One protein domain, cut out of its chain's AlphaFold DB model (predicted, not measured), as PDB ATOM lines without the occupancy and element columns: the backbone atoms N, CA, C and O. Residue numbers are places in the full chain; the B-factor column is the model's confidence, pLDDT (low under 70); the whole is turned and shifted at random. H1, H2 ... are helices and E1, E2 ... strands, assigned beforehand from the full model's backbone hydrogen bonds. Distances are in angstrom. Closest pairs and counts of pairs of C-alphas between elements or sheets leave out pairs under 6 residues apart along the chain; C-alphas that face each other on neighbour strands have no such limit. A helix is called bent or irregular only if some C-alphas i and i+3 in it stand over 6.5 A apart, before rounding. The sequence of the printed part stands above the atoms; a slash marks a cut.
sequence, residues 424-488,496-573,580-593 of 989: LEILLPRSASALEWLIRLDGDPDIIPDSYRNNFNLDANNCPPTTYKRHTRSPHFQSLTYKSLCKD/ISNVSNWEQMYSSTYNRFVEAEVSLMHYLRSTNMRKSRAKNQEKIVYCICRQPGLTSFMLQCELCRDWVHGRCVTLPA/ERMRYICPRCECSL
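Overview. This is residues 424 to 488, 496 to 573 and 580 to 593 of the 989 residues of the protein "PHD-type domain-containing protein" of Schistosoma mattheei (UniProt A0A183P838). Helix H2 lies between two other helices, with the much longer H5 side by side with it on one flank and H4 folded back against it on the other. Past one end of H2 lies a loop-rich head, where the small two-stranded hairpin E1 and E2 sits near the later part of H5. The 157 printed residues hold five named helices and two named strands, in the order H1 H2 H3 H4 H5 E1 E2, and the two strands are antiparallel. The class is mostly helix, though under half of the residues are in named elements. The whole is compact, with a radius of gyration of the C-alphas of 16.9 A and spans of 56 by 38 by 27 A.

Arrangement. H1, residues 424 to 427, touches no helix. A tight link of four residues leads to H2, residues 432 to 442. H3, residues 450 to 455, follows after a short link and touches no helix. H4, residues 475 to 485, touches H2 at a shallow tilt of 24 degrees, opposite ways; their closest C-alphas, of Ala 434 and Leu 485, are 4.8 A apart. H5, residues 502 to 533, touches H2 with residues 513 to 527 alone, at a shallow tilt of 10 degrees, the same way; their closest C-alphas, of Ala 432 and Ala 516, are 5.8 A apart. H3 and H5 are near each other, while H4 and H5 are apart. E1, residues 554 to 556, and E2, residues 563 to 565, form an antiparallel hairpin, with N 555 and O 564 at 2.8 A and N 564 and O 555 at 2.9 A, within hydrogen-bond range. The closest C-alphas of H5 and E2, of Asn 528 and Trp 563, are 8.0 A apart. Every O i to N i+4 pair is within hydrogen-bond range in H3 and H4, against 6 of 7 in H2 and 26 of 28 in H5; H1 is too short for such a pair.

Along the chain. H1 begins at C-alpha 424, (-10.775, -5.686, -45.787), and is 5.2 A long. H2 is 15.9 A long, H3 8.4 A and H4 15.7 A. H5 runs 44.6 A to C-alpha 533 at (16.748, -2.783, -21.483), with a kink of 27 degrees near residue 509. It is neither bent nor irregular, but only just: C-alphas 508 and 511 are 6.4 A apart. E1 is 6.8 A long; E2 is 6.9 A long and ends at C-alpha 565, (15.122, -14.935, -34.139).

Size, cuts and confidence. The two C-alphas farthest apart, of Ser 500 and Thr 551, are 55.8 A apart. Residues 489 to 495 and 574 to 579 are not printed; the C-alphas are 13.7 A apart across the first cut and 14.1 A across the second. The links from H3 to H4 and from H5 to E1 are long. The mean pLDDT of the printed part is 76.8, and 43 residues are under 70, among them 443 to 454 and 457 to 475.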
ATOM      1  N   LEU A 424     -10.257  -6.515 -46.887       91.75
ATOM      2  CA  LEU A 424     -10.775  -5.686 -45.787       91.75
ATOM      3  C   LEU A 424      -9.931  -5.785 -44.497       91.75
ATOM      4  O   LEU A 424      -9.666  -4.772 -43.855       91.75
ATOM      5  N   GLU A 425      -9.424  -6.979 -44.157       89.06
ATOM      6  CA  GLU A 425      -8.468  -7.214 -43.049       89.06
ATOM      7  C   GLU A 425      -7.089  -6.545 -43.241       89.06
ATOM      8  O   GLU A 425      -6.246  -6.575 -42.334       89.06
ATOM      9  N   ILE A 426      -6.816  -6.022 -44.438       88.19
ATOM     10  CA  ILE A 426      -5.551  -5.388 -44.825       88.19
ATOM     11  C   ILE A 426      -5.711  -3.871 -45.021       88.19
ATOM     12  O   ILE A 426      -4.774  -3.134 -44.714       88.19
ATOM     13  N   LEU A 427      -6.870  -3.405 -45.498       89.94
ATOM     14  CA  LEU A 427      -7.164  -1.981 -45.704       89.94
ATOM     15  C   LEU A 427      -7.537  -1.237 -44.410       89.94
ATOM     16  O   LEU A 427      -7.277  -0.039 -44.296       89.94
ATOM     17  N   LEU A 428      -8.145  -1.924 -43.438       89.94
ATOM     18  CA  LEU A 428      -8.534  -1.321 -42.160       89.94
ATOM     19  C   LEU A 428      -7.345  -1.198 -41.180       89.94
ATOM     20  O   LEU A 428      -6.450  -2.051 -41.185       89.94
ATOM     21  N   PRO A 429      -7.348  -0.192 -40.278       89.69
ATOM     22  CA  PRO A 429      -6.457  -0.174 -39.116       89.69
ATOM     23  C   PRO A 429      -6.622  -1.462 -38.292       89.69
ATOM     24  O   PRO A 429      -7.729  -2.000 -38.196       89.69
ATOM     25  N   ARG A 430      -5.544  -1.975 -37.683       86.81
ATOM     26  CA  ARG A 430      -5.597  -3.221 -36.893       86.81
ATOM     27  C   ARG A 430      -6.577  -3.103 -35.722       86.81
ATOM     28  O   ARG A 430      -6.650  -2.067 -35.065       86.81
ATOM     29  N   SER A 431      -7.233  -4.218 -35.394       88.06
ATOM     30  CA  SER A 431      -8.032  -4.352 -34.169       88.06
ATOM     31  C   SER A 431      -7.252  -3.946 -32.916       88.06
ATOM     32  O   SER A 431      -6.121  -4.393 -32.683       88.06
ATOM     33  N   ALA A 432      -7.914  -3.147 -32.079       87.50
ATOM     34  CA  ALA A 432      -7.436  -2.773 -30.759       87.50
ATOM     35  C   ALA A 432      -7.254  -4.010 -29.858       87.50
ATOM     36  O   ALA A 432      -6.220  -4.147 -29.205       87.50
ATOM     37  N   SER A 433      -8.188  -4.966 -29.895       85.94
ATOM     38  CA  SER A 433      -8.118  -6.231 -29.148       85.94
ATOM     39  C   SER A 433      -6.911  -7.076 -29.560       85.94
ATOM     40  O   SER A 433      -6.267  -7.694 -28.713       85.94
ATOM     41  N   ALA A 434      -6.559  -7.087 -30.851       86.75
ATOM     42  CA  ALA A 434      -5.379  -7.795 -31.347       86.75
ATOM     43  C   ALA A 434      -4.068  -7.182 -30.820       86.75
ATOM     44  O   ALA A 434      -3.112  -7.913 -30.550       86.75
ATOM     45  N   LEU A 435      -4.017  -5.855 -30.657       86.81
ATOM     46  CA  LEU A 435      -2.865  -5.151 -30.083       86.81
ATOM     47  C   LEU A 435      -2.814  -5.284 -28.556       86.81
ATOM     48  O   LEU A 435      -1.753  -5.620 -28.027       86.81
ATOM     49  N   GLU A 436      -3.946  -5.143 -27.854       85.25
ATOM     50  CA  GLU A 436      -4.042  -5.465 -26.424       85.25
ATOM     51  C   GLU A 436      -3.544  -6.891 -26.164       85.25
ATOM     52  O   GLU A 436      -2.737  -7.116 -25.263       85.25
ATOM     53  N   TRP A 437      -3.990  -7.867 -26.951       84.38
ATOM     54  CA  TRP A 437      -3.640  -9.259 -26.715       84.38
ATOM     55  C   TRP A 437      -2.135  -9.531 -26.898       84.38
ATOM     56  O   TRP A 437      -1.568 -10.321 -26.142       84.38
ATOM     57  N   LEU A 438      -1.452  -8.826 -27.814       83.88
ATOM     58  CA  LEU A 438       0.018  -8.845 -27.897       83.88
ATOM     59  C   LEU A 438       0.680  -8.220 -26.659       83.88
ATOM     60  O   LEU A 438       1.639  -8.785 -26.138       83.88
ATOM     61  N   ILE A 439       0.154  -7.104 -26.148       84.19
ATOM     62  CA  ILE A 439       0.653  -6.450 -24.928       84.19
ATOM     63  C   ILE A 439       0.491  -7.383 -23.709       84.19
ATOM     64  O   ILE A 439       1.455  -7.650 -22.987       84.19
ATOM     65  N   ARG A 440      -0.704  -7.960 -23.513       79.62
ATOM     66  CA  ARG A 440      -1.024  -8.915 -22.430       79.62
ATOM     67  C   ARG A 440      -0.280 -10.244 -22.535       79.62
ATOM     68  O   ARG A 440      -0.171 -10.961 -21.538       79.62
ATOM     69  N   LEU A 441       0.168 -10.616 -23.734       77.94
ATOM     70  CA  LEU A 441       1.004 -11.795 -23.953       77.94
ATOM     71  C   LEU A 441       2.391 -11.622 -23.323       77.94
ATOM     72  O   LEU A 441       2.990 -12.615 -22.911       77.94
ATOM     73  N   ASP A 442       2.922 -10.399 -23.308       70.62
ATOM     74  CA  ASP A 442       4.330 -10.134 -22.999       70.62
ATOM     75  C   ASP A 442       4.600  -9.797 -21.527       70.62
ATOM     76  O   ASP A 442       5.700 -10.063 -21.050       70.62
ATOM     77  N   GLY A 443       3.570  -9.377 -20.789       61.00
ATOM     78  CA  GLY A 443       3.410  -9.709 -19.370       61.00
ATOM     79  C   GLY A 443       4.325  -9.005 -18.363       61.00
ATOM     80  O   GLY A 443       5.181  -9.651 -17.763       61.00
ATOM     81  N   ASP A 444       4.010  -7.745 -18.066       55.44
ATOM     82  CA  ASP A 444       4.268  -7.102 -16.766       55.44
ATOM     83  C   ASP A 444       2.938  -6.498 -16.237       55.44
ATOM     84  O   ASP A 444       1.993  -6.362 -17.020       55.44
ATOM     85  N   PRO A 445       2.796  -6.206 -14.927       46.66
ATOM     86  CA  PRO A 445       1.488  -6.027 -14.283       46.66
ATOM     87  C   PRO A 445       0.799  -4.671 -14.515       46.66
ATOM     88  O   PRO A 445      -0.348  -4.525 -14.097       46.66
ATOM     89  N   ASP A 446       1.434  -3.718 -15.205       53.69
ATOM     90  CA  ASP A 446       0.834  -2.430 -15.599       53.69
ATOM     91  C   ASP A 446      -0.134  -2.609 -16.789       53.69
ATOM     92  O   ASP A 446       0.055  -2.045 -17.870       53.69
ATOM     93  N   ILE A 447      -1.138  -3.472 -16.617       66.75
ATOM     94  CA  ILE A 447      -2.118  -3.850 -17.641       66.75
ATOM     95  C   ILE A 447      -2.836  -2.584 -18.124       66.75
ATOM     96  O   ILE A 447      -3.571  -1.995 -17.343       66.75
ATOM     97  N   ILE A 448      -2.580  -2.200 -19.387       67.19
ATOM     98  CA  ILE A 448      -3.164  -1.093 -20.184       67.19
ATOM     99  C   ILE A 448      -4.140  -0.210 -19.378       67.19
ATOM    100  O   ILE A 448      -5.261  -0.666 -19.141       67.19
ATOM    101  N   PRO A 449      -3.754   1.031 -19.000       68.94
ATOM    102  CA  PRO A 449      -4.524   1.859 -18.072       68.94
ATOM    103  C   PRO A 449      -6.006   1.953 -18.431       68.94
ATOM    104  O   PRO A 449      -6.351   2.108 -19.605       68.94
ATOM    105  N   ASP A 450      -6.881   1.917 -17.422       67.31
ATOM    106  CA  ASP A 450      -8.333   1.826 -17.627       67.31
ATOM    107  C   ASP A 450      -8.913   2.975 -18.473       67.31
ATOM    108  O   ASP A 450      -9.930   2.800 -19.136       67.31
ATOM    109  N   SER A 451      -8.235   4.127 -18.546       67.25
ATOM    110  CA  SER A 451      -8.546   5.196 -19.504       67.25
ATOM    111  C   SER A 451      -8.454   4.729 -20.964       67.25
ATOM    112  O   SER A 451      -9.423   4.859 -21.704       67.25
ATOM    113  N   TYR A 452      -7.342   4.111 -21.376       68.75
ATOM    114  CA  TYR A 452      -7.200   3.500 -22.705       68.75
ATOM    115  C   TYR A 452      -8.190   2.351 -22.912       68.75
ATOM    116  O   TYR A 452      -8.678   2.148 -24.025       68.75
ATOM    117  N   ARG A 453      -8.502   1.605 -21.845       68.56
ATOM    118  CA  ARG A 453      -9.471   0.507 -21.898       68.56
ATOM    119  C   ARG A 453     -10.879   1.003 -22.229       68.56
ATOM    120  O   ARG A 453     -11.523   0.458 -23.125       68.56
ATOM    121  N   ASN A 454     -11.318   2.048 -21.533       68.62
ATOM    122  CA  ASN A 454     -12.641   2.643 -21.682       68.62
ATOM    123  C   ASN A 454     -12.758   3.437 -22.992       68.62
ATOM    124  O   ASN A 454     -13.724   3.243 -23.722       68.62
ATOM    125  N   ASN A 455     -11.753   4.249 -23.346       72.69
ATOM    126  CA  ASN A 455     -11.765   5.070 -24.567       72.69
ATOM    127  C   ASN A 455     -11.944   4.243 -25.855       72.69
ATOM    128  O   ASN A 455     -12.521   4.729 -26.825       72.69
ATOM    129  N   PHE A 456     -11.464   2.995 -25.872       73.31
ATOM    130  CA  PHE A 456     -11.523   2.118 -27.045       73.31
ATOM    131  C   PHE A 456     -12.454   0.902 -26.878       73.31
ATOM    132  O   PHE A 456     -12.411  -0.003 -27.711       73.31
ATOM    133  N   ASN A 457     -13.321   0.890 -25.851       65.31
ATOM    134  CA  ASN A 457     -14.295  -0.178 -25.559       65.31
ATOM    135  C   ASN A 457     -13.685  -1.597 -25.469       65.31
ATOM    136  O   ASN A 457     -14.274  -2.587 -25.908       65.31
ATOM    137  N   LEU A 458     -12.489  -1.710 -24.886       66.62
ATOM    138  CA  LEU A 458     -11.753  -2.970 -24.755       66.62
ATOM    139  C   LEU A 458     -12.300  -3.826 -23.599       66.62
ATOM    140  O   LEU A 458     -11.759  -3.819 -22.492       66.62
ATOM    141  N   ASP A 459     -13.355  -4.609 -23.829       60.12
ATOM    142  CA  ASP A 459     -13.908  -5.491 -22.789       60.12
ATOM    143  C   ASP A 459     -12.865  -6.513 -22.278       60.12
ATOM    144  O   ASP A 459     -12.293  -7.307 -23.029       60.12
ATOM    145  N   ALA A 460     -12.621  -6.496 -20.964       55.34
ATOM    146  CA  ALA A 460     -11.718  -7.420 -20.280       55.34
ATOM    147  C   ALA A 460     -12.168  -8.888 -20.371       55.34
ATOM    148  O   ALA A 460     -11.327  -9.783 -20.276       55.34
ATOM    149  N   ASN A 461     -13.468  -9.129 -20.554       55.69
ATOM    150  CA  ASN A 461     -14.067 -10.461 -20.591       55.69
ATOM    151  C   ASN A 461     -13.948 -11.115 -21.979       55.69
ATOM    152  O   ASN A 461     -13.797 -12.333 -22.070       55.69
ATOM    153  N   ASN A 462     -13.936 -10.310 -23.047       57.22
ATOM    154  CA  ASN A 462     -13.777 -10.785 -24.426       57.22
ATOM    155  C   ASN A 462     -12.311 -11.061 -24.811       57.22
ATOM    156  O   ASN A 462     -12.052 -11.820 -25.745       57.22
ATOM    157  N   CYS A 463     -11.332 -10.490 -24.098       60.03
ATOM    158  CA  CYS A 463      -9.912 -10.705 -24.389       60.03
ATOM    159  C   CYS A 463      -9.443 -12.124 -23.964       60.03
ATOM    160  O   CYS A 463      -9.431 -12.433 -22.767       60.03
ATOM    161  N   PRO A 464      -8.998 -13.007 -24.888       66.06
ATOM    162  CA  PRO A 464      -8.701 -14.406 -24.563       66.06
ATOM    163  C   PRO A 464      -7.563 -14.577 -23.529       66.06
ATOM    164  O   PRO A 464      -6.477 -14.022 -23.731       66.06
ATOM    165  N   PRO A 465      -7.729 -15.394 -22.462       61.34
ATOM    166  CA  PRO A 465      -6.777 -15.433 -21.349       61.34
ATOM    167  C   PRO A 465      -5.342 -15.827 -21.738       61.34
ATOM    168  O   PRO A 465      -5.074 -16.952 -22.171       61.34
ATOM    169  N   THR A 466      -4.391 -14.922 -21.490       61.62
ATOM    170  CA  THR A 466      -2.951 -15.123 -21.749       61.62
ATOM    171  C   THR A 466      -2.243 -15.955 -20.670       61.62
ATOM    172  O   THR A 466      -1.116 -16.406 -20.866       61.62
ATOM    173  N   THR A 467      -2.904 -16.212 -19.536       51.88
ATOM    174  CA  THR A 467      -2.320 -16.783 -18.307       51.88
ATOM    175  C   THR A 467      -2.373 -18.313 -18.195       51.88
ATOM    176  O   THR A 467      -1.936 -18.867 -17.183       51.88
ATOM    177  N   TYR A 468      -2.840 -19.031 -19.223       46.56
ATOM    178  CA  TYR A 468      -2.793 -20.501 -19.269       46.56
ATOM    179  C   TYR A 468      -1.344 -21.015 -19.292       46.56
ATOM    180  O   TYR A 468      -0.772 -21.154 -20.368       46.56
ATOM    181  N   LYS A 469      -0.788 -21.277 -18.093       40.66
ATOM    182  CA  LYS A 469       0.519 -21.889 -17.752       40.66
ATOM    183  C   LYS A 469       1.593 -21.767 -18.846       40.66
ATOM    184  O   LYS A 469       1.534 -22.469 -19.850       40.66
ATOM    185  N   ARG A 470       2.666 -21.012 -18.555       44.16
ATOM    186  CA  ARG A 470       3.827 -20.661 -19.423       44.16
ATOM    187  C   ARG A 470       4.543 -21.811 -20.182       44.16
ATOM    188  O   ARG A 470       5.502 -21.547 -20.897       44.16
ATOM    189  N   HIS A 471       4.094 -23.060 -20.051       43.34
ATOM    190  CA  HIS A 471       4.640 -24.260 -20.687       43.34
ATOM    191  C   HIS A 471       3.587 -25.166 -21.375       43.34
ATOM    192  O   HIS A 471       3.961 -26.237 -21.842       43.34
ATOM    193  N   THR A 472       2.288 -24.810 -21.440       43.22
ATOM    194  CA  THR A 472       1.219 -25.761 -21.859       43.22
ATOM    195  C   THR A 472       0.290 -25.313 -23.000       43.22
ATOM    196  O   THR A 472      -0.765 -25.918 -23.187       43.22
ATOM    197  N   ARG A 473       0.641 -24.292 -23.794       52.25
ATOM    198  CA  ARG A 473      -0.009 -24.022 -25.097       52.25
ATOM    199  C   ARG A 473       1.041 -23.738 -26.171       52.25
ATOM    200  O   ARG A 473       1.907 -22.890 -25.981       52.25
ATOM    201  N   SER A 474       0.939 -24.447 -27.297       61.94
ATOM    202  CA  SER A 474       1.828 -24.285 -28.457       61.94
ATOM    203  C   SER A 474       1.775 -22.852 -29.019       61.94
ATOM    204  O   SER A 474       0.681 -22.275 -29.062       61.94
ATOM    205  N   PRO A 475       2.893 -22.294 -29.533       67.25
ATOM    206  CA  PRO A 475       2.895 -21.031 -30.279       67.25
ATOM    207  C   PRO A 475       1.880 -20.992 -31.434       67.25
ATOM    208  O   PRO A 475       1.378 -19.924 -31.772       67.25
ATOM    209  N   HIS A 476       1.507 -22.151 -31.990       71.06
ATOM    210  CA  HIS A 476       0.449 -22.268 -32.998       71.06
ATOM    211  C   HIS A 476      -0.906 -21.738 -32.499       71.06
ATOM    212  O   HIS A 476      -1.553 -20.959 -33.192       71.06
ATOM    213  N   PHE A 477      -1.316 -22.095 -31.273       71.56
ATOM    214  CA  PHE A 477      -2.572 -21.609 -30.687       71.56
ATOM    215  C   PHE A 477      -2.537 -20.087 -30.503       71.56
ATOM    216  O   PHE A 477      -3.488 -19.401 -30.854       71.56
ATOM    217  N   GLN A 478      -1.405 -19.557 -30.028       77.44
ATOM    218  CA  GLN A 478      -1.189 -18.113 -29.901       77.44
ATOM    219  C   GLN A 478      -1.301 -17.397 -31.264       77.44
ATOM    220  O   GLN A 478      -1.936 -16.351 -31.359       77.44
ATOM    221  N   SER A 479      -0.753 -17.979 -32.334       77.69
ATOM    222  CA  SER A 479      -0.885 -17.430 -33.693       77.69
ATOM    223  C   SER A 479      -2.339 -17.404 -34.188       77.69
ATOM    224  O   SER A 479      -2.771 -16.410 -34.773       77.69
ATOM    225  N   LEU A 480      -3.123 -18.453 -33.901       82.94
ATOM    226  CA  LEU A 480      -4.549 -18.501 -34.242       82.94
ATOM    227  C   LEU A 480      -5.363 -17.443 -33.483       82.94
ATOM    228  O   LEU A 480      -6.157 -16.748 -34.108       82.94
ATOM    229  N   THR A 481      -5.135 -17.274 -32.175       85.12
ATOM    230  CA  THR A 481      -5.834 -16.260 -31.361       85.12
ATOM    231  C   THR A 481      -5.550 -14.836 -31.843       85.12
ATOM    232  O   THR A 481      -6.467 -14.026 -31.942       85.12
ATOM    233  N   TYR A 482      -4.300 -14.526 -32.207       84.06
ATOM    234  CA  TYR A 482      -3.981 -13.236 -32.822       84.06
ATOM    235  C   TYR A 482      -4.706 -13.056 -34.164       84.06
ATOM    236  O   TYR A 482      -5.312 -12.015 -34.403       84.06
ATOM    237  N   LYS A 483      -4.696 -14.090 -35.019       84.44
ATOM    238  CA  LYS A 483      -5.351 -14.054 -36.333       84.44
ATOM    239  C   LYS A 483      -6.872 -13.873 -36.241       84.44
ATOM    240  O   LYS A 483      -7.429 -13.208 -37.109       84.44
ATOM    241  N   SER A 484      -7.548 -14.434 -35.234       87.25
ATOM    242  CA  SER A 484      -8.983 -14.187 -35.039       87.25
ATOM    243  C   SER A 484      -9.249 -12.744 -34.613       87.25
ATOM    244  O   SER A 484     -10.070 -12.090 -35.242       87.25
ATOM    245  N   LEU A 485      -8.499 -12.221 -33.633       86.56
ATOM    246  CA  LEU A 485      -8.672 -10.845 -33.144       86.56
ATOM    247  C   LEU A 485      -8.336  -9.787 -34.206       86.56
ATOM    248  O   LEU A 485      -8.860  -8.683 -34.172       86.56
ATOM    249  N   CYS A 486      -7.502 -10.091 -35.209       84.38
ATOM    250  CA  CYS A 486      -7.294  -9.180 -36.342       84.38
ATOM    251  C   CYS A 486      -8.579  -8.855 -37.137       84.38
ATOM    252  O   CYS A 486      -8.542  -7.926 -37.940       84.38
ATOM    253  N   LYS A 487      -9.684  -9.590 -36.935       87.94
ATOM    254  CA  LYS A 487     -10.941  -9.439 -37.682       87.94
ATOM    255  C   LYS A 487     -11.963  -8.498 -37.037       87.94
ATOM    256  O   LYS A 487     -12.944  -8.183 -37.698       87.94
ATOM    257  N   ASP A 488     -11.774  -8.047 -35.797       86.94
ATOM    258  CA  ASP A 488     -12.850  -7.380 -35.036       86.94
ATOM    259  C   ASP A 488     -13.404  -6.132 -35.758       86.94
ATOM    260  O   ASP A 488     -14.600  -6.046 -36.038       86.94
ATOM    261  N   ILE A 496     -21.531  -0.523 -41.294       84.00
ATOM    262  CA  ILE A 496     -21.728   0.933 -41.415       84.00
ATOM    263  C   ILE A 496     -21.262   1.530 -42.749       84.00
ATOM    264  O   ILE A 496     -21.608   2.671 -43.038       84.00
ATOM    265  N   SER A 497     -20.531   0.780 -43.582       81.50
ATOM    266  CA  SER A 497     -20.022   1.254 -44.884       81.50
ATOM    267  C   SER A 497     -21.108   1.770 -45.832       81.50
ATOM    268  O   SER A 497     -20.826   2.584 -46.704       81.50
ATOM    269  N   ASN A 498     -22.347   1.309 -45.647       75.44
ATOM    270  CA  ASN A 498     -23.499   1.636 -46.487       75.44
ATOM    271  C   ASN A 498     -24.182   2.963 -46.098       75.44
ATOM    272  O   ASN A 498     -25.169   3.349 -46.722       75.44
ATOM    273  N   VAL A 499     -23.733   3.625 -45.025       70.75
ATOM    274  CA  VAL A 499     -24.365   4.838 -44.492       70.75
ATOM    275  C   VAL A 499     -23.943   6.053 -45.317       70.75
ATOM    276  O   VAL A 499     -22.765   6.383 -45.388       70.75
ATOM    277  N   SER A 500     -24.921   6.770 -45.875       65.06
ATOM    278  CA  SER A 500     -24.711   7.903 -46.795       65.06
ATOM    279  C   SER A 500     -23.939   9.094 -46.203       65.06
ATOM    280  O   SER A 500     -23.479   9.952 -46.950       65.06
ATOM    281  N   ASN A 501     -23.803   9.175 -44.875       79.94
ATOM    282  CA  ASN A 501     -22.981  10.182 -44.202       79.94
ATOM    283  C   ASN A 501     -21.577   9.623 -43.917       79.94
ATOM    284  O   ASN A 501     -21.296   9.108 -42.826       79.94
ATOM    285  N   TRP A 502     -20.692   9.736 -44.909       81.25
ATOM    286  CA  TRP A 502     -19.324   9.237 -44.792       81.25
ATOM    287  C   TRP A 502     -18.480  10.018 -43.775       81.25
ATOM    288  O   TRP A 502     -17.625   9.416 -43.125       81.25
ATOM    289  N   GLU A 503     -18.726  11.319 -43.587       82.75
ATOM    290  CA  GLU A 503     -18.003  12.152 -42.616       82.75
ATOM    291  C   GLU A 503     -18.280  11.674 -41.184       82.75
ATOM    292  O   GLU A 503     -17.357  11.534 -40.375       82.75
ATOM    293  N   GLN A 504     -19.540  11.337 -40.884       81.12
ATOM    294  CA  GLN A 504     -19.922  10.749 -39.604       81.12
ATOM    295  C   GLN A 504     -19.289   9.365 -39.417       81.12
ATOM    296  O   GLN A 504     -18.706   9.133 -38.364       81.12
ATOM    297  N   MET A 505     -19.329   8.480 -40.424       85.00
ATOM    298  CA  MET A 505     -18.661   7.164 -40.381       85.00
ATOM    299  C   MET A 505     -17.144   7.293 -40.138       85.00
ATOM    300  O   MET A 505     -16.564   6.554 -39.333       85.00
ATOM    301  N   TYR A 506     -16.491   8.228 -40.835       85.50
ATOM    302  CA  TYR A 506     -15.066   8.506 -40.687       85.50
ATOM    303  C   TYR A 506     -14.756   8.986 -39.267       85.50
ATOM    304  O   TYR A 506     -13.894   8.420 -38.596       85.50
ATOM    305  N   SER A 507     -15.516   9.968 -38.783       82.06
ATOM    306  CA  SER A 507     -15.298  10.609 -37.486       82.06
ATOM    307  C   SER A 507     -15.624   9.709 -36.291       82.06
ATOM    308  O   SER A 507     -14.903   9.752 -35.298       82.06
ATOM    309  N   SER A 508     -16.673   8.880 -36.365       83.06
ATOM    310  CA  SER A 508     -17.111   8.035 -35.242       83.06
ATOM    311  C   SER A 508     -16.367   6.705 -35.137       83.06
ATOM    312  O   SER A 508     -16.096   6.241 -34.027       83.06
ATOM    313  N   THR A 509     -16.049   6.072 -36.270       86.31
ATOM    314  CA  THR A 509     -15.584   4.678 -36.288       86.31
ATOM    315  C   THR A 509     -14.214   4.522 -36.933       86.31
ATOM    316  O   THR A 509     -13.331   3.927 -36.316       86.31
ATOM    317  N   TYR A 510     -13.980   5.077 -38.129       88.00
ATOM    318  CA  TYR A 510     -12.672   4.922 -38.783       88.00
ATOM    319  C   TYR A 510     -11.559   5.629 -37.990       88.00
ATOM    320  O   TYR A 510     -10.531   5.015 -37.705       88.00
ATOM    321  N   ASN A 511     -11.791   6.865 -37.536       87.00
ATOM    322  CA  ASN A 511     -10.866   7.592 -36.663       87.00
ATOM    323  C   ASN A 511     -10.659   6.879 -35.322       87.00
ATOM    324  O   ASN A 511      -9.518   6.724 -34.897       87.00
ATOM    325  N   ARG A 512     -11.714   6.323 -34.709       88.25
ATOM    326  CA  ARG A 512     -11.585   5.520 -33.480       88.25
ATOM    327  C   ARG A 512     -10.679   4.299 -33.679       88.25
ATOM    328  O   ARG A 512      -9.864   3.994 -32.807       88.25
ATOM    329  N   PHE A 513     -10.766   3.613 -34.825       87.94
ATOM    330  CA  PHE A 513      -9.823   2.542 -35.169       87.94
ATOM    331  C   PHE A 513      -8.393   3.073 -35.357       87.94
ATOM    332  O   PHE A 513      -7.449   2.452 -34.874       87.94
ATOM    333  N   VAL A 514      -8.222   4.214 -36.034       86.12
ATOM    334  CA  VAL A 514      -6.921   4.869 -36.258       86.12
ATOM    335  C   VAL A 514      -6.239   5.254 -34.939       86.12
ATOM    336  O   VAL A 514      -5.070   4.922 -34.736       86.12
ATOM    337  N   GLU A 515      -6.966   5.914 -34.041       85.56
ATOM    338  CA  GLU A 515      -6.491   6.364 -32.729       85.56
ATOM    339  C   GLU A 515      -6.112   5.188 -31.830       85.56
ATOM    340  O   GLU A 515      -5.039   5.202 -31.219       85.56
ATOM    341  N   ALA A 516      -6.947   4.143 -31.790       85.38
ATOM    342  CA  ALA A 516      -6.665   2.925 -31.039       85.38
ATOM    343  C   ALA A 516      -5.416   2.203 -31.571       85.38
ATOM    344  O   ALA A 516      -4.570   1.761 -30.789       85.38
ATOM    345  N   GLU A 517      -5.273   2.110 -32.898       88.38
ATOM    346  CA  GLU A 517      -4.137   1.451 -33.543       88.38
ATOM    347  C   GLU A 517      -2.815   2.166 -33.227       88.38
ATOM    348  O   GLU A 517      -1.847   1.519 -32.824       88.38
ATOM    349  N   VAL A 518      -2.780   3.498 -33.358       83.81
ATOM    350  CA  VAL A 518      -1.603   4.327 -33.040       83.81
ATOM    351  C   VAL A 518      -1.277   4.254 -31.545       83.81
ATOM    352  O   VAL A 518      -0.149   3.919 -31.178       83.81
ATOM    353  N   SER A 519      -2.273   4.470 -30.680       83.62
ATOM    354  CA  SER A 519      -2.128   4.439 -29.217       83.62
ATOM    355  C   SER A 519      -1.524   3.128 -28.710       83.62
ATOM    356  O   SER A 519      -0.555   3.115 -27.945       83.62
ATOM    357  N   LEU A 520      -2.080   1.998 -29.153       86.00
ATOM    358  CA  LEU A 520      -1.636   0.681 -28.707       86.00
ATOM    359  C   LEU A 520      -0.313   0.267 -29.370       86.00
ATOM    360  O   LEU A 520       0.440  -0.499 -28.768       86.00
ATOM    361  N   MET A 521       0.033   0.807 -30.544       87.38
ATOM    362  CA  MET A 521       1.368   0.637 -31.130       87.38
ATOM    363  C   MET A 521       2.467   1.371 -30.352       87.38
ATOM    364  O   MET A 521       3.520   0.770 -30.130       87.38
ATOM    365  N   HIS A 522       2.241   2.604 -29.879       85.44
ATOM    366  CA  HIS A 522       3.185   3.284 -28.975       85.44
ATOM    367  C   HIS A 522       3.393   2.487 -27.681       85.44
ATOM    368  O   HIS A 522       4.532   2.221 -27.278       85.44
ATOM    369  N   TYR A 523       2.306   2.019 -27.055       85.19
ATOM    370  CA  TYR A 523       2.408   1.201 -25.843       85.19
ATOM    371  C   TYR A 523       3.150  -0.127 -26.109       85.19
ATOM    372  O   TYR A 523       3.998  -0.537 -25.312       85.19
ATOM    373  N   LEU A 524       2.899  -0.777 -27.254       86.12
ATOM    374  CA  LEU A 524       3.593  -2.001 -27.672       86.12
ATOM    375  C   LEU A 524       5.087  -1.765 -27.977       86.12
ATOM    376  O   LEU A 524       5.918  -2.599 -27.619       86.12
ATOM    377  N   ARG A 525       5.472  -0.628 -28.572       88.88
ATOM    378  CA  ARG A 525       6.891  -0.233 -28.701       88.88
ATOM    379  C   ARG A 525       7.533  -0.063 -27.332       88.88
ATOM    380  O   ARG A 525       8.587  -0.640 -27.073       88.88
ATOM    381  N   SER A 526       6.871   0.664 -26.437       85.12
ATOM    382  CA  SER A 526       7.373   0.965 -25.095       85.12
ATOM    383  C   SER A 526       7.576  -0.295 -24.241       85.12
ATOM    384  O   SER A 526       8.588  -0.418 -23.547       85.12
ATOM    385  N   THR A 527       6.680  -1.288 -24.317       84.62
ATOM    386  CA  THR A 527       6.887  -2.594 -23.660       84.62
ATOM    387  C   THR A 527       8.032  -3.392 -24.287       84.62
ATOM    388  O   THR A 527       8.875  -3.919 -23.558       84.62
ATOM    389  N   ASN A 528       8.148  -3.435 -25.616       87.69
ATOM    390  CA  ASN A 528       9.244  -4.140 -26.293       87.69
ATOM    391  C   ASN A 528      10.625  -3.495 -26.061       87.69
ATOM    392  O   ASN A 528      11.634  -4.194 -25.901       87.69
ATOM    393  N   MET A 529      10.686  -2.168 -25.946       86.56
ATOM    394  CA  MET A 529      11.904  -1.453 -25.560       86.56
ATOM    395  C   MET A 529      12.261  -1.681 -24.081       86.56
ATOM    396  O   MET A 529      13.443  -1.833 -23.767       86.56
ATOM    397  N   ARG A 530      11.272  -1.818 -23.175       84.94
ATOM    398  CA  ARG A 530      11.513  -2.249 -21.781       84.94
ATOM    399  C   ARG A 530      12.171  -3.635 -21.712       84.94
ATOM    400  O   ARG A 530      13.175  -3.768 -21.012       84.94
ATOM    401  N   LYS A 531      11.699  -4.628 -22.487       83.56
ATOM    402  CA  LYS A 531      12.354  -5.956 -22.601       83.56
ATOM    403  C   LYS A 531      13.842  -5.813 -22.945       83.56
ATOM    404  O   LYS A 531      14.704  -6.324 -22.232       83.56
ATOM    405  N   SER A 532      14.136  -5.042 -23.993       80.06
ATOM    406  CA  SER A 532      15.489  -4.833 -24.532       80.06
ATOM    407  C   SER A 532      16.466  -4.203 -23.525       80.06
ATOM    408  O   SER A 532      17.672  -4.397 -23.635       80.06
ATOM    409  N   ARG A 533      15.956  -3.468 -22.524       83.31
ATOM    410  CA  ARG A 533      16.748  -2.783 -21.483       83.31
ATOM    411  C   ARG A 533      16.834  -3.548 -20.151       83.31
ATOM    412  O   ARG A 533      17.573  -3.137 -19.258       83.31
ATOM    413  N   ALA A 534      16.089  -4.641 -19.971       83.00
ATOM    414  CA  ALA A 534      16.020  -5.343 -18.689       83.00
ATOM    415  C   ALA A 534      17.254  -6.233 -18.411       83.00
ATOM    416  O   ALA A 534      17.849  -6.828 -19.307       83.00
ATOM    417  N   LYS A 535      17.642  -6.337 -17.131       81.00
ATOM    418  CA  LYS A 535      18.956  -6.867 -16.704       81.00
ATOM    419  C   LYS A 535      19.176  -8.366 -16.971       81.00
ATOM    420  O   LYS A 535      20.310  -8.789 -17.152       81.00
ATOM    421  N   ASN A 536      18.110  -9.169 -17.002       81.94
ATOM    422  CA  ASN A 536      18.179 -10.637 -17.063       81.94
ATOM    423  C   ASN A 536      17.815 -11.184 -18.456       81.94
ATOM    424  O   ASN A 536      16.935 -12.039 -18.561       81.94
ATOM    425  N   GLN A 537      18.472 -10.697 -19.517       81.25
ATOM    426  CA  GLN A 537      18.169 -11.018 -20.928       81.25
ATOM    427  C   GLN A 537      17.985 -12.519 -21.225       81.25
ATOM    428  O   GLN A 537      17.117 -12.897 -22.007       81.25
ATOM    429  N   GLU A 538      18.730 -13.384 -20.535       77.12
ATOM    430  CA  GLU A 538      18.641 -14.849 -20.625       77.12
ATOM    431  C   GLU A 538      17.239 -15.425 -20.358       77.12
ATOM    432  O   GLU A 538      16.901 -16.497 -20.858       77.12
ATOM    433  N   LYS A 539      16.429 -14.726 -19.555       79.00
ATOM    434  CA  LYS A 539      15.097 -15.158 -19.098       79.00
ATOM    435  C   LYS A 539      13.953 -14.417 -19.796       79.00
ATOM    436  O   LYS A 539      12.792 -14.708 -19.513       79.00
ATOM    437  N   ILE A 540      14.260 -13.459 -20.669       82.88
ATOM    438  CA  ILE A 540      13.257 -12.629 -21.339       82.88
ATOM    439  C   ILE A 540      12.721 -13.370 -22.559       82.88
ATOM    440  O   ILE A 540      13.476 -13.876 -23.385       82.88
ATOM    441  N   VAL A 541      11.396 -13.433 -22.664       84.06
ATOM    442  CA  VAL A 541      10.711 -14.083 -23.780       84.06
ATOM    443  C   VAL A 541      10.574 -13.094 -24.934       84.06
ATOM    444  O   VAL A 541       9.916 -12.062 -24.815       84.06
ATOM    445  N   TYR A 542      11.161 -13.456 -26.069       84.31
ATOM    446  CA  TYR A 542      11.070 -12.728 -27.328       84.31
ATOM    447  C   TYR A 542      10.447 -13.611 -28.416       84.31
ATOM    448  O   TYR A 542      10.183 -14.801 -28.202       84.31
ATOM    449  N   CYS A 543      10.293 -13.037 -29.613       85.62
ATOM    450  CA  CYS A 543       9.965 -13.726 -30.855       85.62
ATOM    451  C   CYS A 543       8.555 -14.351 -30.902       85.62
ATOM    452  O   CYS A 543       7.896 -14.637 -29.898       85.62
ATOM    453  N   ILE A 544       8.089 -14.633 -32.121       84.69
ATOM    454  CA  ILE A 544       6.829 -15.344 -32.368       84.69
ATOM    455  C   ILE A 544       6.844 -16.783 -31.815       84.69
ATOM    456  O   ILE A 544       5.791 -17.315 -31.477       84.69
ATOM    457  N   CYS A 545       8.026 -17.392 -31.657       84.69
ATOM    458  CA  CYS A 545       8.200 -18.723 -31.064       84.69
ATOM    459  C   CYS A 545       8.217 -18.729 -29.523       84.69
ATOM    460  O   CYS A 545       8.185 -19.806 -28.925       84.69
ATOM    461  N   ARG A 546       8.232 -17.547 -28.883       83.88
ATOM    462  CA  ARG A 546       8.184 -17.363 -27.422       83.88
ATOM    463  C   ARG A 546       9.381 -18.005 -26.700       83.88
ATOM    464  O   ARG A 546       9.205 -18.761 -25.748       83.88
ATOM    465  N   GLN A 547      10.599 -17.708 -27.158       82.69
ATOM    466  CA  GLN A 547      11.866 -18.232 -26.613       82.69
ATOM    467  C   GLN A 547      12.879 -17.094 -26.365       82.69
ATOM    468  O   GLN A 547      12.798 -16.062 -27.037       82.69
ATOM    469  N   PRO A 548      13.845 -17.251 -25.439       82.31
ATOM    470  CA  PRO A 548      14.873 -16.239 -25.183       82.31
ATOM    471  C   PRO A 548      15.899 -16.114 -26.321       82.31
ATOM    472  O   PRO A 548      16.034 -16.994 -27.177       82.31
ATOM    473  N   GLY A 549      16.643 -15.004 -26.340       72.00
ATOM    474  CA  GLY A 549      17.551 -14.653 -27.444       72.00
ATOM    475  C   GLY A 549      18.836 -15.483 -27.561       72.00
ATOM    476  O   GLY A 549      19.431 -15.537 -28.631       72.00
ATOM    477  N   LEU A 550      19.233 -16.187 -26.497       65.31
ATOM    478  CA  LEU A 550      20.555 -16.812 -26.308       65.31
ATOM    479  C   LEU A 550      21.075 -17.761 -27.410       65.31
ATOM    480  O   LEU A 550      22.261 -18.075 -27.407       65.31
ATOM    481  N   THR A 551      20.227 -18.284 -28.301       61.12
ATOM    482  CA  THR A 551      20.566 -19.450 -29.150       61.12
ATOM    483  C   THR A 551      20.658 -19.176 -30.653       61.12
ATOM    484  O   THR A 551      20.903 -20.105 -31.420       61.12
ATOM    485  N   SER A 552      20.445 -17.938 -31.107       68.75
ATOM    486  CA  SER A 552      20.510 -17.578 -32.534       68.75
ATOM    487  C   SER A 552      20.472 -16.066 -32.729       68.75
ATOM    488  O   SER A 552      19.831 -15.382 -31.935       68.75
ATOM    489  N   PHE A 553      21.042 -15.566 -33.830       82.62
ATOM    490  CA  PHE A 553      20.924 -14.156 -34.217       82.62
ATOM    491  C   PHE A 553      19.461 -13.681 -34.260       82.62
ATOM    492  O   PHE A 553      18.539 -14.455 -34.556       82.62
ATOM    493  N   MET A 554      19.254 -12.403 -33.946       85.56
ATOM    494  CA  MET A 554      17.936 -11.783 -33.844       85.56
ATOM    495  C   MET A 554      17.868 -10.487 -34.645       85.56
ATOM    496  O   MET A 554      18.875  -9.819 -34.855       85.56
ATOM    497  N   LEU A 555      16.654 -10.146 -35.064       86.94
ATOM    498  CA  LEU A 555      16.312  -8.979 -35.863       86.94
ATOM    499  C   LEU A 555      15.275  -8.163 -35.083       86.94
ATOM    500  O   LEU A 555      14.263  -8.729 -34.651       86.94
ATOM    501  N   GLN A 556      15.506  -6.863 -34.893       88.31
ATOM    502  CA  GLN A 556      14.517  -5.977 -34.277       88.31
ATOM    503  C   GLN A 556      13.539  -5.467 -35.338       88.31
ATOM    504  O   GLN A 556      13.949  -5.019 -36.405       88.31
ATOM    505  N   CYS A 557      12.239  -5.548 -35.063       87.75
ATOM    506  CA  CYS A 557      11.213  -5.015 -35.955       87.75
ATOM    507  C   CYS A 557      11.106  -3.488 -35.819       87.75
ATOM    508  O   CYS A 557      10.782  -3.005 -34.738       87.75
ATOM    509  N   GLU A 558      11.228  -2.736 -36.916       84.44
ATOM    510  CA  GLU A 558      11.101  -1.267 -36.890       84.44
ATOM    511  C   GLU A 558       9.750  -0.775 -36.347       84.44
ATOM    512  O   GLU A 558       9.698   0.221 -35.631       84.44
ATOM    513  N   LEU A 559       8.651  -1.480 -36.652       84.06
ATOM    514  CA  LEU A 559       7.312  -1.021 -36.267       84.06
ATOM    515  C   LEU A 559       7.011  -1.198 -34.769       84.06
ATOM    516  O   LEU A 559       6.638  -0.237 -34.108       84.06
ATOM    517  N   CYS A 560       7.147  -2.418 -34.234       87.31
ATOM    518  CA  CYS A 560       6.786  -2.731 -32.845       87.31
ATOM    519  C   CYS A 560       7.975  -2.810 -31.876       87.31
ATOM    520  O   CYS A 560       7.755  -3.025 -30.688       87.31
ATOM    521  N   ARG A 561       9.218  -2.685 -32.362       88.31
ATOM    522  CA  ARG A 561      10.479  -2.812 -31.602       88.31
ATOM    523  C   ARG A 561      10.720  -4.170 -30.905       88.31
ATOM    524  O   ARG A 561      11.711  -4.303 -30.188       88.31
ATOM    525  N   ASP A 562       9.884  -5.189 -31.140       89.56
ATOM    526  CA  ASP A 562      10.100  -6.576 -30.674       89.56
ATOM    527  C   ASP A 562      11.244  -7.264 -31.439       89.56
ATOM    528  O   ASP A 562      11.506  -6.959 -32.609       89.56
ATOM    529  N   TRP A 563      11.888  -8.238 -30.793       88.88
ATOM    530  CA  TRP A 563      13.000  -9.007 -31.356       88.88
ATOM    531  C   TRP A 563      12.549 -10.383 -31.840       88.88
ATOM    532  O   TRP A 563      11.845 -11.115 -31.142       88.88
ATOM    533  N   VAL A 564      13.006 -10.780 -33.026       88.44
ATOM    534  CA  VAL A 564      12.637 -12.045 -33.673       88.44
ATOM    535  C   VAL A 564      13.898 -12.815 -34.053       88.44
ATOM    536  O   VAL A 564      14.796 -12.250 -34.669       88.44
ATOM    537  N   HIS A 565      13.998 -14.100 -33.695       87.69
ATOM    538  CA  HIS A 565      15.122 -14.935 -34.139       87.69
ATOM    539  C   HIS A 565      15.100 -15.083 -35.660       87.69
ATOM    540  O   HIS A 565      14.058 -15.428 -36.218       87.69
ATOM    541  N   GLY A 566      16.248 -14.942 -36.321       83.31
ATOM    542  CA  GLY A 566      16.331 -15.078 -37.779       83.31
ATOM    543  C   GLY A 566      15.914 -16.459 -38.301       83.31
ATOM    544  O   GLY A 566      15.380 -16.562 -39.393       83.31
ATOM    545  N   ARG A 567      16.051 -17.523 -37.494       84.44
ATOM    546  CA  ARG A 567      15.547 -18.875 -37.828       84.44
ATOM    547  C   ARG A 567      14.019 -19.026 -37.768       84.44
ATOM    548  O   ARG A 567      13.501 -20.062 -38.165       84.44
ATOM    549  N   CYS A 568      13.307 -18.065 -37.178       83.19
ATOM    550  CA  CYS A 568      11.853 -18.114 -37.003       83.19
ATOM    551  C   CYS A 568      11.100 -17.347 -38.095       83.19
ATOM    552  O   CYS A 568       9.874 -17.280 -38.043       83.19
ATOM    553  N   VAL A 569      11.815 -16.765 -39.059       81.69
ATOM    554  CA  VAL A 569      11.258 -16.024 -40.191       81.69
ATOM    555  C   VAL A 569      12.048 -16.332 -41.452       81.69
ATOM    556  O   VAL A 569      13.263 -16.498 -41.407       81.69
ATOM    557  N   THR A 570      11.372 -16.387 -42.593       69.50
ATOM    558  CA  THR A 570      12.061 -16.458 -43.880       69.50
ATOM    559  C   THR A 570      12.617 -15.074 -44.188       69.50
ATOM    560  O   THR A 570      11.858 -14.168 -44.530       69.50
ATOM    561  N   LEU A 571      13.931 -14.888 -44.049       63.03
ATOM    562  CA  LEU A 571      14.588 -13.713 -44.618       63.03
ATOM    563  C   LEU A 571      14.377 -13.711 -46.143       63.03
ATOM    564  O   LEU A 571      14.524 -14.770 -46.764       63.03
ATOM    565  N   PRO A 572      14.059 -12.562 -46.767       53.97
ATOM    566  CA  PRO A 572      14.123 -12.434 -48.217       53.97
ATOM    567  C   PRO A 572      15.522 -12.817 -48.717       53.97
ATOM    568  O   PRO A 572      16.516 -12.560 -48.038       53.97
ATOM    569  N   ALA A 573      15.603 -13.436 -49.899       42.66
ATOM    570  CA  ALA A 573      16.858 -13.907 -50.491       42.66
ATOM    571  C   ALA A 573      17.694 -12.736 -51.048       42.66
ATOM    572  O   ALA A 573      17.805 -12.539 -52.259       42.66
ATOM    573  N   GLU A 580      23.170  -4.517 -44.760       41.88
ATOM    574  CA  GLU A 580      23.566  -3.481 -43.785       41.88
ATOM    575  C   GLU A 580      22.571  -2.312 -43.637       41.88
ATOM    576  O   GLU A 580      22.727  -1.497 -42.729       41.88
ATOM    577  N   ARG A 581      21.558  -2.182 -44.512       45.19
ATOM    578  CA  ARG A 581      20.621  -1.030 -44.495       45.19
ATOM    579  C   ARG A 581      19.128  -1.378 -44.522       45.19
ATOM    580  O   ARG A 581      18.298  -0.468 -44.490       45.19
ATOM    581  N   MET A 582      18.744  -2.654 -44.578       54.06
ATOM    582  CA  MET A 582      17.327  -3.020 -44.706       54.06
ATOM    583  C   MET A 582      16.568  -3.036 -43.371       54.06
ATOM    584  O   MET A 582      16.797  -3.868 -42.496       54.06
ATOM    585  N   ARG A 583      15.589  -2.129 -43.268       69.81
ATOM    586  CA  ARG A 583      14.618  -2.007 -42.169       69.81
ATOM    587  C   ARG A 583      13.748  -3.268 -42.059       69.81
ATOM    588  O   ARG A 583      12.795  -3.433 -42.818       69.81
ATOM    589  N   TYR A 584      14.055  -4.154 -41.110       80.31
ATOM    590  CA  TYR A 584      13.289  -5.385 -40.889       80.31
ATOM    591  C   TYR A 584      11.933  -5.119 -40.213       80.31
ATOM    592  O   TYR A 584      11.809  -4.307 -39.294       80.31
ATOM    593  N   ILE A 585      10.899  -5.846 -40.647       81.69
ATOM    594  CA  ILE A 585       9.546  -5.794 -40.086       81.69
ATOM    595  C   ILE A 585       9.045  -7.229 -39.910       81.69
ATOM    596  O   ILE A 585       9.111  -8.036 -40.831       81.69
ATOM    597  N   CYS A 586       8.566  -7.574 -38.713       84.50
ATOM    598  CA  CYS A 586       8.203  -8.953 -38.392       84.50
ATOM    599  C   CYS A 586       6.836  -9.371 -38.973       84.50
ATOM    600  O   CYS A 586       5.978  -8.511 -39.161       84.50
ATOM    601  N   PRO A 587       6.542 -10.679 -39.136       81.56
ATOM    602  CA  PRO A 587       5.268 -11.152 -39.703       81.56
ATOM    603  C   PRO A 587       3.983 -10.748 -38.950       81.56
ATOM    604  O   PRO A 587       2.895 -10.841 -39.510       81.56
ATOM    605  N   ARG A 588       4.073 -10.283 -37.691       81.75
ATOM    606  CA  ARG A 588       2.936  -9.651 -36.980       81.75
ATOM    607  C   ARG A 588       2.661  -8.227 -37.483       81.75
ATOM    608  O   ARG A 588       1.528  -7.752 -37.468       81.75
ATOM    609  N   CYS A 589       3.706  -7.529 -37.909       81.81
ATOM    610  CA  CYS A 589       3.675  -6.145 -38.368       81.81
ATOM    611  C   CYS A 589       3.592  -6.024 -39.896       81.81
ATOM    612  O   CYS A 589       3.057  -5.037 -40.391       81.81
ATOM    613  N   GLU A 590       4.064  -7.024 -40.636       78.44
ATOM    614  CA  GLU A 590       4.150  -7.037 -42.096       78.44
ATOM    615  C   GLU A 590       2.859  -7.577 -42.757       78.44
ATOM    616  O   GLU A 590       2.839  -8.615 -43.413       78.44
ATOM    617  N   CYS A 591       1.740  -6.881 -42.532       71.94
ATOM    618  CA  CYS A 591       0.393  -7.372 -42.855       71.94
ATOM    619  C   CYS A 591       0.080  -7.530 -44.356       71.94
ATOM    620  O   CYS A 591      -0.844  -8.264 -44.695       71.94
ATOM    621  N   SER A 592       0.793  -6.822 -45.237       79.75
ATOM    622  CA  SER A 592       0.365  -6.560 -46.617       79.75
ATOM    623  C   SER A 592       1.538  -6.434 -47.598       79.75
ATOM    624  O   SER A 592       2.712  -6.378 -47.210       79.75
ATOM    625  N   LEU A 593       1.231  -6.371 -48.892       77.50
ATOM    626  CA  LEU A 593       2.064  -5.657 -49.861       77.50
ATOM    627  C   LEU A 593       1.935  -4.137 -49.639       77.50
ATOM    628  O   LEU A 593       1.057  -3.673 -48.908       77.50
TER     629      LEU A 593